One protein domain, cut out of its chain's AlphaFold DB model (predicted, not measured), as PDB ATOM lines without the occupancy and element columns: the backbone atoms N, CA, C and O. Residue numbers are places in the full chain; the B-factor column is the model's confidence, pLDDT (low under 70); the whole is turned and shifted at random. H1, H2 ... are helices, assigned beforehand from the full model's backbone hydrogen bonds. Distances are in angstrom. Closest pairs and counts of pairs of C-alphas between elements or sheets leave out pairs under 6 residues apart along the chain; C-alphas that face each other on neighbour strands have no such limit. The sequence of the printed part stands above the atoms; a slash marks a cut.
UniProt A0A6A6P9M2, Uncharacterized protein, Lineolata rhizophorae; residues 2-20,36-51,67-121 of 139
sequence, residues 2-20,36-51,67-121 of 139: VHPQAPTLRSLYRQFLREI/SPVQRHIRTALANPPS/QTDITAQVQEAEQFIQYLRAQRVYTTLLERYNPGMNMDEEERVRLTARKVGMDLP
ATOM      1  N   VAL A   2     592.016 559.668 443.312       40.31
ATOM      2  CA  VAL A   2     590.717 559.406 442.663       40.31
ATOM      3  C   VAL A   2     590.268 560.676 441.939       40.31
ATOM      4  O   VAL A   2     590.133 561.710 442.584       40.31
ATOM      5  N   HIS A   3     590.050 560.628 440.622       50.59
ATOM      6  CA  HIS A   3     589.559 561.788 439.872       50.59
ATOM      7  C   HIS A   3     588.150 562.171 440.376       50.59
ATOM      8  O   HIS A   3     587.231 561.353 440.271       50.59
ATOM      9  N   PRO A   4     587.927 563.396 440.892       58.66
ATOM     10  CA  PRO A   4     586.641 563.831 441.456       58.66
ATOM     11  C   PRO A   4     585.522 563.994 440.411       58.66
ATOM     12  O   PRO A   4     584.445 564.484 440.729       58.66
ATOM     13  N   GLN A   5     585.741 563.567 439.166       68.06
ATOM     14  CA  GLN A   5     584.842 563.814 438.041       68.06
ATOM     15  C   GLN A   5     583.741 562.759 437.872       68.06
ATOM     16  O   GLN A   5     582.641 563.054 437.413       68.06
ATOM     17  N   ALA A   6     583.973 561.521 438.312       75.31
ATOM     18  CA  ALA A   6     582.938 560.488 438.279       75.31
ATOM     19  C   ALA A   6     581.663 560.855 439.081       75.31
ATOM     20  O   ALA A   6     580.563 560.617 438.574       75.31
ATOM     21  N   PRO A   7     581.734 561.411 440.311       84.56
ATOM     22  CA  PRO A   7     580.530 561.833 441.026       84.56
ATOM     23  C   PRO A   7     579.850 563.057 440.392       84.56
ATOM     24  O   PRO A   7     578.619 563.073 440.344       84.56
ATOM     25  N   THR A   8     580.603 564.027 439.858       86.12
ATOM     26  CA  THR A   8     580.038 565.248 439.250       86.12
ATOM     27  C   THR A   8     579.280 564.945 437.957       86.12
ATOM     28  O   THR A   8     578.142 565.387 437.780       86.12
ATOM     29  N   LEU A   9     579.833 564.090 437.092       85.56
ATOM     30  CA  LEU A   9     579.159 563.640 435.869       85.56
ATOM     31  C   LEU A   9     577.860 562.883 436.183       85.56
ATOM     32  O   LEU A   9     576.845 563.053 435.507       85.56
ATOM     33  N   ARG A  10     577.844 562.087 437.261       87.00
ATOM     34  CA  ARG A  10     576.634 561.381 437.715       87.00
ATOM     35  C   ARG A  10     575.566 562.338 438.239       87.00
ATOM     36  O   ARG A  10     574.383 562.090 437.991       87.00
ATOM     37  N   SER A  11     575.938 563.387 438.976       89.62
ATOM     38  CA  SER A  11     574.972 564.398 439.424       89.62
ATOM     39  C   SER A  11     574.409 565.197 438.252       89.62
ATOM     40  O   SER A  11     573.190 565.350 438.183       89.62
ATOM     41  N   LEU A  12     575.254 565.600 437.296       88.75
ATOM     42  CA  LEU A  12     574.826 566.316 436.089       88.75
ATOM     43  C   LEU A  12     573.866 565.480 435.250       88.75
ATOM     44  O   LEU A  12     572.782 565.948 434.912       88.75
ATOM     45  N   TYR A  13     574.193 564.208 435.014       88.56
ATOM     46  CA  TYR A  13     573.298 563.284 434.322       88.56
ATOM     47  C   TYR A  13     571.921 563.200 434.998       88.56
ATOM     48  O   TYR A  13     570.891 563.317 434.337       88.56
ATOM     49  N   ARG A  14     571.872 563.054 436.330       87.81
ATOM     50  CA  ARG A  14     570.600 562.996 437.077       87.81
ATOM     51  C   ARG A  14     569.821 564.304 437.007       87.81
ATOM     52  O   ARG A  14     568.595 564.265 436.971       87.81
ATOM     53  N   GLN A  15     570.512 565.438 437.018       89.50
ATOM     54  CA  GLN A  15     569.897 566.748 436.853       89.50
ATOM     55  C   GLN A  15     569.275 566.863 435.457       89.50
ATOM     56  O   GLN A  15     568.095 567.172 435.354       89.50
ATOM     57  N   PHE A  16     570.004 566.464 434.414       87.12
ATOM     58  CA  PHE A  16     569.513 566.413 433.034       87.12
ATOM     59  C   PHE A  16     568.251 565.548 432.896       87.12
ATOM     60  O   PHE A  16     567.259 565.967 432.303       87.12
ATOM     61  N   LEU A  17     568.245 564.361 433.511       84.31
ATOM     62  CA  LEU A  17     567.080 563.471 433.510       84.31
ATOM     63  C   LEU A  17     565.849 564.051 434.219       84.31
ATOM     64  O   LEU A  17     564.739 563.615 433.929       84.31
ATOM     65  N   ARG A  18     566.036 564.977 435.166       84.12
ATOM     66  CA  ARG A  18     564.936 565.653 435.870       84.12
ATOM     67  C   ARG A  18     564.377 566.831 435.076       84.12
ATOM     68  O   ARG A  18     563.194 567.121 435.213       84.12
ATOM     69  N   GLU A  19     565.217 567.506 434.291       84.50
ATOM     70  CA  GLU A  19     564.792 568.635 433.452       84.50
ATOM     71  C   GLU A  19     564.101 568.173 432.163       84.50
ATOM     72  O   GLU A  19     563.192 568.846 431.679       84.50
ATOM     73  N   ILE A  20     564.480 567.013 431.613       79.12
ATOM     74  CA  ILE A  20     563.733 566.415 430.504       79.12
ATOM     75  C   ILE A  20     562.373 565.962 431.049       79.12
ATOM     76  O   ILE A  20     562.351 565.213 432.029       79.12
ATOM     77  N   SER A  36     565.365 556.074 427.125       82.94
ATOM     78  CA  SER A  36     565.084 556.607 425.788       82.94
ATOM     79  C   SER A  36     566.360 556.676 424.930       82.94
ATOM     80  O   SER A  36     567.465 556.742 425.478       82.94
ATOM     81  N   PRO A  37     566.251 556.691 423.586       87.75
ATOM     82  CA  PRO A  37     567.418 556.815 422.706       87.75
ATOM     83  C   PRO A  37     568.291 558.031 423.048       87.75
ATOM     84  O   PRO A  37     569.512 557.919 423.109       87.75
ATOM     85  N   VAL A  38     567.659 559.158 423.386       84.25
ATOM     86  CA  VAL A  38     568.339 560.384 423.831       84.25
ATOM     87  C   VAL A  38     569.091 560.161 425.144       84.25
ATOM     88  O   VAL A  38     570.252 560.536 425.258       84.25
ATOM     89  N   GLN A  39     568.483 559.491 426.128       85.19
ATOM     90  CA  GLN A  39     569.158 559.179 427.394       85.19
ATOM     91  C   GLN A  39     570.366 558.261 427.199       85.19
ATOM     92  O   GLN A  39     571.370 558.427 427.894       85.19
ATOM     93  N   ARG A  40     570.283 557.301 426.267       87.75
ATOM     94  CA  ARG A  40     571.419 556.445 425.896       87.75
ATOM     95  C   ARG A  40     572.524 557.269 425.248       87.75
ATOM     96  O   ARG A  40     573.665 557.127 425.662       87.75
ATOM     97  N   HIS A  41     572.173 558.156 424.318       88.00
ATOM     98  CA  HIS A  41     573.130 559.019 423.631       88.00
ATOM     99  C   HIS A  41     573.875 559.953 424.596       88.00
ATOM    100  O   HIS A  41     575.102 560.002 424.592       88.00
ATOM    101  N   ILE A  42     573.147 560.618 425.497       85.44
ATOM    102  CA  ILE A  42     573.742 561.459 426.546       85.44
ATOM    103  C   ILE A  42     574.668 560.615 427.427       85.44
ATOM    104  O   ILE A  42     575.802 560.997 427.699       85.44
ATOM    105  N   ARG A  43     574.220 559.423 427.838       85.69
ATOM    106  CA  ARG A  43     575.040 558.525 428.656       85.69
ATOM    107  C   ARG A  43     576.317 558.087 427.938       85.69
ATOM    108  O   ARG A  43     577.352 558.017 428.591       85.69
ATOM    109  N   THR A  44     576.261 557.787 426.639       87.31
ATOM    110  CA  THR A  44     577.448 557.421 425.851       87.31
ATOM    111  C   THR A  44     578.397 558.599 425.678       87.31
ATOM    112  O   THR A  44     579.595 558.408 425.840       87.31
ATOM    113  N   ALA A  45     577.872 559.805 425.437       84.12
ATOM    114  CA  ALA A  45     578.679 561.014 425.292       84.12
ATOM    115  C   ALA A  45     579.451 561.339 426.582       84.12
ATOM    116  O   ALA A  45     580.644 561.606 426.530       84.12
ATOM    117  N   LEU A  46     578.806 561.221 427.752       80.88
ATOM    118  CA  LEU A  46     579.473 561.440 429.042       80.88
ATOM    119  C   LEU A  46     580.427 560.300 429.447       80.88
ATOM    120  O   LEU A  46     581.310 560.517 430.273       80.88
ATOM    121  N   ALA A  47     580.221 559.078 428.946       82.50
ATOM    122  CA  ALA A  47     581.042 557.918 429.303       82.50
ATOM    123  C   ALA A  47     582.273 557.738 428.402       82.50
ATOM    124  O   ALA A  47     583.247 557.135 428.846       82.50
ATOM    125  N   ASN A  48     582.217 558.224 427.160       77.69
ATOM    126  CA  ASN A  48     583.303 558.135 426.191       77.69
ATOM    127  C   ASN A  48     583.502 559.501 425.509       77.69
ATOM    128  O   ASN A  48     582.930 559.728 424.438       77.69
ATOM    129  N   PRO A  49     584.254 560.428 426.129       68.56
ATOM    130  CA  PRO A  49     584.572 561.692 425.484       68.56
ATOM    131  C   PRO A  49     585.418 561.420 424.224       68.56
ATOM    132  O   PRO A  49     586.292 560.552 424.250       68.56
ATOM    133  N   PRO A  50     585.194 562.144 423.113       62.53
ATOM    134  CA  PRO A  50     585.783 561.839 421.802       62.53
ATOM    135  C   PRO A  50     587.324 561.909 421.724       62.53
ATOM    136  O   PRO A  50     587.879 561.560 420.688       62.53
ATOM    137  N   SER A  51     588.014 562.305 422.798       60.91
ATOM    138  CA  SER A  51     589.472 562.504 422.835       60.91
ATOM    139  C   SER A  51     590.241 561.437 423.631       60.91
ATOM    140  O   SER A  51     591.466 561.463 423.648       60.91
ATOM    141  N   GLN A  67     592.523 567.139 430.283       74.88
ATOM    142  CA  GLN A  67     591.789 567.601 431.456       74.88
ATOM    143  C   GLN A  67     590.976 568.870 431.161       74.88
ATOM    144  O   GLN A  67     589.842 568.964 431.640       74.88
ATOM    145  N   THR A  68     591.514 569.806 430.367       79.94
ATOM    146  CA  THR A  68     590.796 571.023 429.954       79.94
ATOM    147  C   THR A  68     589.579 570.715 429.085       79.94
ATOM    148  O   THR A  68     588.508 571.273 429.338       79.94
ATOM    149  N   ASP A  69     589.679 569.762 428.157       81.31
ATOM    150  CA  ASP A  69     588.557 569.371 427.293       81.31
ATOM    151  C   ASP A  69     587.384 568.805 428.098       81.31
ATOM    152  O   ASP A  69     586.224 569.163 427.878       81.31
ATOM    153  N   ILE A  70     587.673 567.964 429.095       80.62
ATOM    154  CA  ILE A  70     586.627 567.407 429.958       80.62
ATOM    155  C   ILE A  70     585.982 568.513 430.804       80.62
ATOM    156  O   ILE A  70     584.764 568.516 430.987       80.62
ATOM    157  N   THR A  71     586.760 569.481 431.303       83.75
ATOM    158  CA  THR A  71     586.176 570.619 432.034       83.75
ATOM    159  C   THR A  71     585.285 571.486 431.149       83.75
ATOM    160  O   THR A  71     584.229 571.913 431.612       83.75
ATOM    161  N   ALA A  72     585.648 571.682 429.877       85.81
ATOM    162  CA  ALA A  72     584.821 572.406 428.917       85.81
ATOM    163  C   ALA A  72     583.495 571.675 428.651       85.81
ATOM    164  O   ALA A  72     582.435 572.293 428.713       85.81
ATOM    165  N   GLN A  73     583.527 570.350 428.471       83.56
ATOM    166  CA  GLN A  73     582.308 569.540 428.310       83.56
ATOM    167  C   GLN A  73     581.401 569.584 429.547       83.56
ATOM    168  O   GLN A  73     580.174 569.621 429.434       83.56
ATOM    169  N   VAL A  74     581.985 569.583 430.749       86.12
ATOM    170  CA  VAL A  74     581.225 569.723 432.000       86.12
ATOM    171  C   VAL A  74     580.522 571.082 432.060       86.12
ATOM    172  O   VAL A  74     579.333 571.133 432.375       86.12
ATOM    173  N   GLN A  75     581.222 572.163 431.710       89.69
ATOM    174  CA  GLN A  75     580.642 573.509 431.661       89.69
ATOM    175  C   GLN A  75     579.538 573.628 430.605       89.69
ATOM    176  O   GLN A  75     578.479 574.196 430.877       89.69
ATOM    177  N   GLU A  76     579.741 573.042 429.427       88.75
ATOM    178  CA  GLU A  76     578.727 572.978 428.375       88.75
ATOM    179  C   GLU A  76     577.462 572.264 428.876       88.75
ATOM    180  O   GLU A  76     576.349 572.782 428.747       88.75
ATOM    181  N   ALA A  77     577.615 571.108 429.530       87.31
ATOM    182  CA  ALA A  77     576.492 570.370 430.100       87.31
ATOM    183  C   ALA A  77     575.731 571.183 431.165       87.31
ATOM    184  O   ALA A  77     574.496 571.148 431.208       87.31
ATOM    185  N   GLU A  78     576.436 571.938 432.010       90.56
ATOM    186  CA  GLU A  78     575.824 572.848 432.983       90.56
ATOM    187  C   GLU A  78     575.017 573.960 432.304       90.56
ATOM    188  O   GLU A  78     573.880 574.232 432.707       90.56
ATOM    189  N   GLN A  79     575.563 574.560 431.246       93.94
ATOM    190  CA  GLN A  79     574.881 575.586 430.462       93.94
ATOM    191  C   GLN A  79     573.607 575.040 429.804       93.94
ATOM    192  O   GLN A  79     572.552 575.679 429.874       93.94
ATOM    193  N   PHE A  80     573.654 573.827 429.247       91.19
ATOM    194  CA  PHE A  80     572.466 573.163 428.707       91.19
ATOM    195  C   PHE A  80     571.385 572.948 429.764       91.19
ATOM    196  O   PHE A  80     570.204 573.174 429.501       91.19
ATOM    197  N   ILE A  81     571.761 572.547 430.977       91.88
ATOM    198  CA  ILE A  81     570.793 572.373 432.061       91.88
ATOM    199  C   ILE A  81     570.127 573.706 432.430       91.88
ATOM    200  O   ILE A  81     568.914 573.748 432.655       91.88
ATOM    201  N   GLN A  82     570.892 574.798 432.483       93.94
ATOM    202  CA  GLN A  82     570.334 576.133 432.720       93.94
ATOM    203  C   GLN A  82     569.357 576.536 431.611       93.94
ATOM    204  O   GLN A  82     568.264 577.024 431.909       93.94
ATOM    205  N   TYR A  83     569.704 576.261 430.353       94.31
ATOM    206  CA  TYR A  83     568.823 576.494 429.211       94.31
ATOM    207  C   TYR A  83     567.514 575.699 429.313       94.31
ATOM    208  O   TYR A  83     566.441 576.272 429.150       94.31
ATOM    209  N   LEU A  84     567.563 574.407 429.658       91.44
ATOM    210  CA  LEU A  84     566.355 573.583 429.810       91.44
ATOM    211  C   LEU A  84     565.421 574.110 430.912       91.44
ATOM    212  O   LEU A  84     564.201 574.150 430.729       91.44
ATOM    213  N   ARG A  85     565.984 574.574 432.033       92.44
ATOM    214  CA  ARG A  85     565.208 575.237 433.095       92.44
ATOM    215  C   ARG A  85     564.549 576.511 432.599       92.44
ATOM    216  O   ARG A  85     563.359 576.717 432.840       92.44
ATOM    217  N   ALA A  86     565.316 577.352 431.908       94.88
ATOM    218  CA  ALA A  86     564.813 578.588 431.333       94.88
ATOM    219  C   ALA A  86     563.691 578.307 430.324       94.88
ATOM    220  O   ALA A  86     562.659 578.968 430.382       94.88
ATOM    221  N   GLN A  87     563.830 577.271 429.492       92.75
ATOM    222  CA  GLN A  87     562.811 576.858 428.528       92.75
ATOM    223  C   GLN A  87     561.496 576.483 429.216       92.75
ATOM    224  O   GLN A  87     560.432 576.909 428.776       92.75
ATOM    225  N   ARG A  88     561.549 575.742 430.328       90.38
ATOM    226  CA  ARG A  88     560.349 575.405 431.107       90.38
ATOM    227  C   ARG A  88     559.687 576.646 431.707       90.38
ATOM    228  O   ARG A  88     558.466 576.769 431.684       90.38
ATOM    229  N   VAL A  89     560.473 577.562 432.268       92.62
ATOM    230  CA  VAL A  89     559.929 578.819 432.804       92.62
ATOM    231  C   VAL A  89     559.302 579.639 431.676       92.62
ATOM    232  O   VAL A  89     558.177 580.113 431.817       92.62
ATOM    233  N   TYR A  90     559.971 579.728 430.531       93.75
ATOM    234  CA  TYR A  90     559.466 580.402 429.343       93.75
ATOM    235  C   TYR A  90     558.121 579.829 428.883       93.75
ATOM    236  O   TYR A  90     557.176 580.598 428.725       93.75
ATOM    237  N   THR A  91     557.982 578.502 428.762       90.31
ATOM    238  CA  THR A  91     556.697 577.891 428.377       90.31
ATOM    239  C   THR A  91     555.596 578.221 429.382       90.31
ATOM    240  O   THR A  91     554.501 578.602 428.978       90.31
ATOM    241  N   THR A  92     555.888 578.186 430.688       90.44
ATOM    242  CA  THR A  92     554.884 578.543 431.711       90.44
ATOM    243  C   THR A  92     554.472 580.016 431.668       90.44
ATOM    244  O   THR A  92     553.311 580.343 431.916       90.44
ATOM    245  N   LEU A  93     555.405 580.923 431.362       94.50
ATOM    246  CA  LEU A  93     555.108 582.348 431.217       94.50
ATOM    247  C   LEU A  93     554.278 582.600 429.961       94.50
ATOM    248  O   LEU A  93     553.310 583.358 430.014       94.50
ATOM    249  N   LEU A  94     554.625 581.936 428.863       90.75
ATOM    250  CA  LEU A  94     553.916 582.045 427.599       90.75
ATOM    251  C   LEU A  94     552.456 581.599 427.745       90.75
ATOM    252  O   LEU A  94     551.559 582.342 427.366       90.75
ATOM    253  N   GLU A  95     552.208 580.457 428.387       88.38
ATOM    254  CA  GLU A  95     550.850 579.959 428.656       88.38
ATOM    255  C   GLU A  95     550.035 580.908 429.547       88.38
ATOM    256  O   GLU A  95     548.836 581.093 429.336       88.38
ATOM    257  N   ARG A  96     550.671 581.536 430.545       92.88
ATOM    258  CA  ARG A  96     549.983 582.432 431.488       92.88
ATOM    259  C   ARG A  96     549.624 583.776 430.871       92.88
ATOM    260  O   ARG A  96     548.538 584.293 431.120       92.88
ATOM    261  N   TYR A  97     550.567 584.377 430.158       94.06
ATOM    262  CA  TYR A  97     550.424 585.743 429.662       94.06
ATOM    263  C   TYR A  97     549.914 585.796 428.222       94.06
ATOM    264  O   TYR A  97     549.423 586.842 427.803       94.06
ATOM    265  N   ASN A  98     549.958 584.678 427.491       89.00
ATOM    266  CA  ASN A  98     549.390 584.552 426.156       89.00
ATOM    267  C   ASN A  98     548.440 583.339 426.037       89.00
ATOM    268  O   ASN A  98     548.679 582.425 425.246       89.00
ATOM    269  N   PRO A  99     547.329 583.317 426.800       84.75
ATOM    270  CA  PRO A  99     546.376 582.204 426.778       84.75
ATOM    271  C   PRO A  99     545.641 582.058 425.435       84.75
ATOM    272  O   PRO A  99     545.064 581.011 425.163       84.75
ATOM    273  N   GLY A 100     545.659 583.097 424.594       82.94
ATOM    274  CA  GLY A 100     545.073 583.091 423.253       82.94
ATOM    275  C   GLY A 100     546.046 582.694 422.144       82.94
ATOM    276  O   GLY A 100     545.654 582.737 420.988       82.94
ATOM    277  N   MET A 101     547.294 582.318 422.459       80.62
ATOM    278  CA  MET A 101     548.316 582.014 421.445       80.62
ATOM    279  C   MET A 101     547.911 580.880 420.494       80.62
ATOM    280  O   MET A 101     548.303 580.883 419.334       80.62
ATOM    281  N   ASN A 102     547.144 579.911 420.997       79.62
ATOM    282  CA  ASN A 102     546.684 578.756 420.227       79.62
ATOM    283  C   ASN A 102     545.243 578.920 419.706       79.62
ATOM    284  O   ASN A 102     544.705 577.959 419.166       79.62
ATOM    285  N   MET A 103     544.601 580.077 419.920       83.19
ATOM    286  CA  MET A 103     543.262 580.359 419.395       83.19
ATOM    287  C   MET A 103     543.391 581.110 418.082       83.19
ATOM    288  O   MET A 103     544.079 582.131 418.023       83.19
ATOM    289  N   ASP A 104     542.701 580.625 417.057       84.62
ATOM    290  CA  ASP A 104     542.623 581.350 415.798       84.62
ATOM    291  C   ASP A 104     541.787 582.631 415.955       84.62
ATOM    292  O   ASP A 104     540.957 582.764 416.868       84.62
ATOM    293  N   GLU A 105     542.012 583.602 415.075       80.44
ATOM    294  CA  GLU A 105     541.346 584.900 415.136       80.44
ATOM    295  C   GLU A 105     539.822 584.764 415.002       80.44
ATOM    296  O   GLU A 105     539.085 585.378 415.779       80.44
ATOM    297  N   GLU A 106     539.353 583.886 414.116       83.25
ATOM    298  CA  GLU A 106     537.932 583.562 413.931       83.25
ATOM    299  C   GLU A 106     537.283 583.035 415.222       83.25
ATOM    300  O   GLU A 106     536.222 583.504 415.652       83.25
ATOM    301  N   GLU A 107     537.945 582.093 415.901       84.38
ATOM    302  CA  GLU A 107     537.452 581.505 417.149       84.38
ATOM    303  C   GLU A 107     537.410 582.548 418.275       84.38
ATOM    304  O   GLU A 107     536.440 582.623 419.044       84.38
ATOM    305  N   ARG A 108     538.416 583.429 418.330       85.25
ATOM    306  CA  ARG A 108     538.468 584.552 419.275       85.25
ATOM    307  C   ARG A 108     537.322 585.542 419.045       85.25
ATOM    308  O   ARG A 108     536.696 585.982 420.019       85.25
ATOM    309  N   VAL A 109     537.031 585.890 417.788       84.50
ATOM    310  CA  VAL A 109     535.912 586.778 417.428       84.50
ATOM    311  C   VAL A 109     534.585 586.125 417.809       84.50
ATOM    312  O   VAL A 109     533.772 586.758 418.482       84.50
ATOM    313  N   ARG A 110     534.393 584.841 417.493       86.94
ATOM    314  CA  ARG A 110     533.180 584.088 417.844       86.94
ATOM    315  C   ARG A 110     532.927 584.035 419.353       86.94
ATOM    316  O   ARG A 110     531.806 584.280 419.799       86.94
ATOM    317  N   LEU A 111     533.951 583.754 420.162       84.75
ATOM    318  CA  LEU A 111     533.819 583.727 421.626       84.75
ATOM    319  C   LEU A 111     533.534 585.115 422.212       84.75
ATOM    320  O   LEU A 111     532.806 585.229 423.200       84.75
ATOM    321  N   THR A 112     534.085 586.169 421.608       85.31
ATOM    322  CA  THR A 112     533.834 587.554 422.029       85.31
ATOM    323  C   THR A 112     532.425 588.006 421.647       85.31
ATOM    324  O   THR A 112     531.741 588.600 422.479       85.31
ATOM    325  N   ALA A 113     531.949 587.652 420.451       88.75
ATOM    326  CA  ALA A 113     530.567 587.870 420.029       88.75
ATOM    327  C   ALA A 113     529.590 587.171 420.990       88.75
ATOM    328  O   ALA A 113     528.665 587.795 421.517       88.75
ATOM    329  N   ARG A 114     529.864 585.909 421.343       86.44
ATOM    330  CA  ARG A 114     529.014 585.147 422.268       86.44
ATOM    331  C   ARG A 114     528.922 585.790 423.656       86.44
ATOM    332  O   ARG A 114     527.863 585.737 424.277       86.44
ATOM    333  N   LYS A 115     529.996 586.432 424.142       86.62
ATOM    334  CA  LYS A 115     529.983 587.176 425.420       86.62
ATOM    335  C   LYS A 115     528.990 588.343 425.421       86.62
ATOM    336  O   LYS A 115     528.465 588.659 426.483       86.62
ATOM    337  N   VAL A 116     528.726 588.960 424.269       88.88
ATOM    338  CA  VAL A 116     527.745 590.052 424.125       88.88
ATOM    339  C   VAL A 116     526.361 589.560 423.686       88.88
ATOM    340  O   VAL A 116     525.473 590.370 423.438       88.88
ATOM    341  N   GLY A 117     526.157 588.239 423.609       85.50
ATOM    342  CA  GLY A 117     524.896 587.644 423.163       85.50
ATOM    343  C   GLY A 117     524.667 587.728 421.652       85.50
ATOM    344  O   GLY A 117     523.527 587.603 421.214       85.50
ATOM    345  N   MET A 118     525.724 587.939 420.858       83.94
ATOM    346  CA  MET A 118     525.676 587.858 419.396       83.94
ATOM    347  C   MET A 118     526.404 586.604 418.905       83.94
ATOM    348  O   MET A 118     527.433 586.230 419.453       83.94
ATOM    349  N   ASP A 119     525.910 585.975 417.843       82.06
ATOM    350  CA  ASP A 119     526.644 584.918 417.144       82.06
ATOM    351  C   ASP A 119     527.260 585.483 415.860       82.06
ATOM    352  O   ASP A 119     526.612 586.227 415.122       82.06
ATOM    353  N   LEU A 120     528.531 585.149 415.614       77.12
ATOM    354  CA  LEU A 120     529.229 585.548 414.393       77.12
ATOM    355  C   LEU A 120     528.580 584.832 413.190       77.12
ATOM    356  O   LEU A 120     528.432 583.606 413.252       77.12
ATOM    357  N   PRO A 121     528.182 585.553 412.122       76.81
ATOM    358  CA  PRO A 121     527.628 584.934 410.922       76.81
ATOM    359  C   PRO A 121     528.614 583.928 410.327       76.81
ATOM    360  O   PRO A 121     529.818 584.172 410.337       76.81
TER     361      PRO A 121
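This is residues 2 to 20, 36 to 51 and 67 to 121 of the 139 residues of an uncharacterized protein of Lineolata rhizophorae (UniProt A0A6A6P9M2). One long helix, H3, makes most of the length of a rod; H1 packs along part of it, H2 packs on H1, and H4 lies past its far end, touching no helix. The printed part has 90 residues with four named helices, H1 to H4 in chain order, and no named strand: all helix. It is extended, with a radius of gyration of the C-alphas of 22.8 A and spans of 74 by 23 by 18 A.

Find C-alpha 67 at (591.789, 567.601, 431.456); from there H3 runs 45.2 A to C-alpha 97 at (550.424, 585.743, 429.662). H1 is residues 5 to 19, 21.1 A, H2 residues 37 to 47, and H4 residues 105 to 115.

Look at residues 74 to 85 of H3, which alone touch H1; the closest C-alphas are those of Phe 16 and Ile 81, 6.2 A apart, at a shallow tilt of 16 degrees, the same way. H1 touches H2, closest at the C-alphas of Leu 9 and Leu 46, 7.2 A, at a shallow tilt of 19 degrees, opposite ways. H2 and H3 are near each other; H4 is apart from H1, H2 and H3. In H1, H2, H3 and H4 every O i to N i+4 pair is within hydrogen-bond range.

Residues 89 to 99 stand free. Residues 21 to 35 and 52 to 66 are not printed; the C-alphas of 20 and 36 are 11.0 A apart, those of 51 and 67 10.3 A. The link from H3 to H4 is short. Residues 2 to 5 and 49 to 51 have pLDDT under 70.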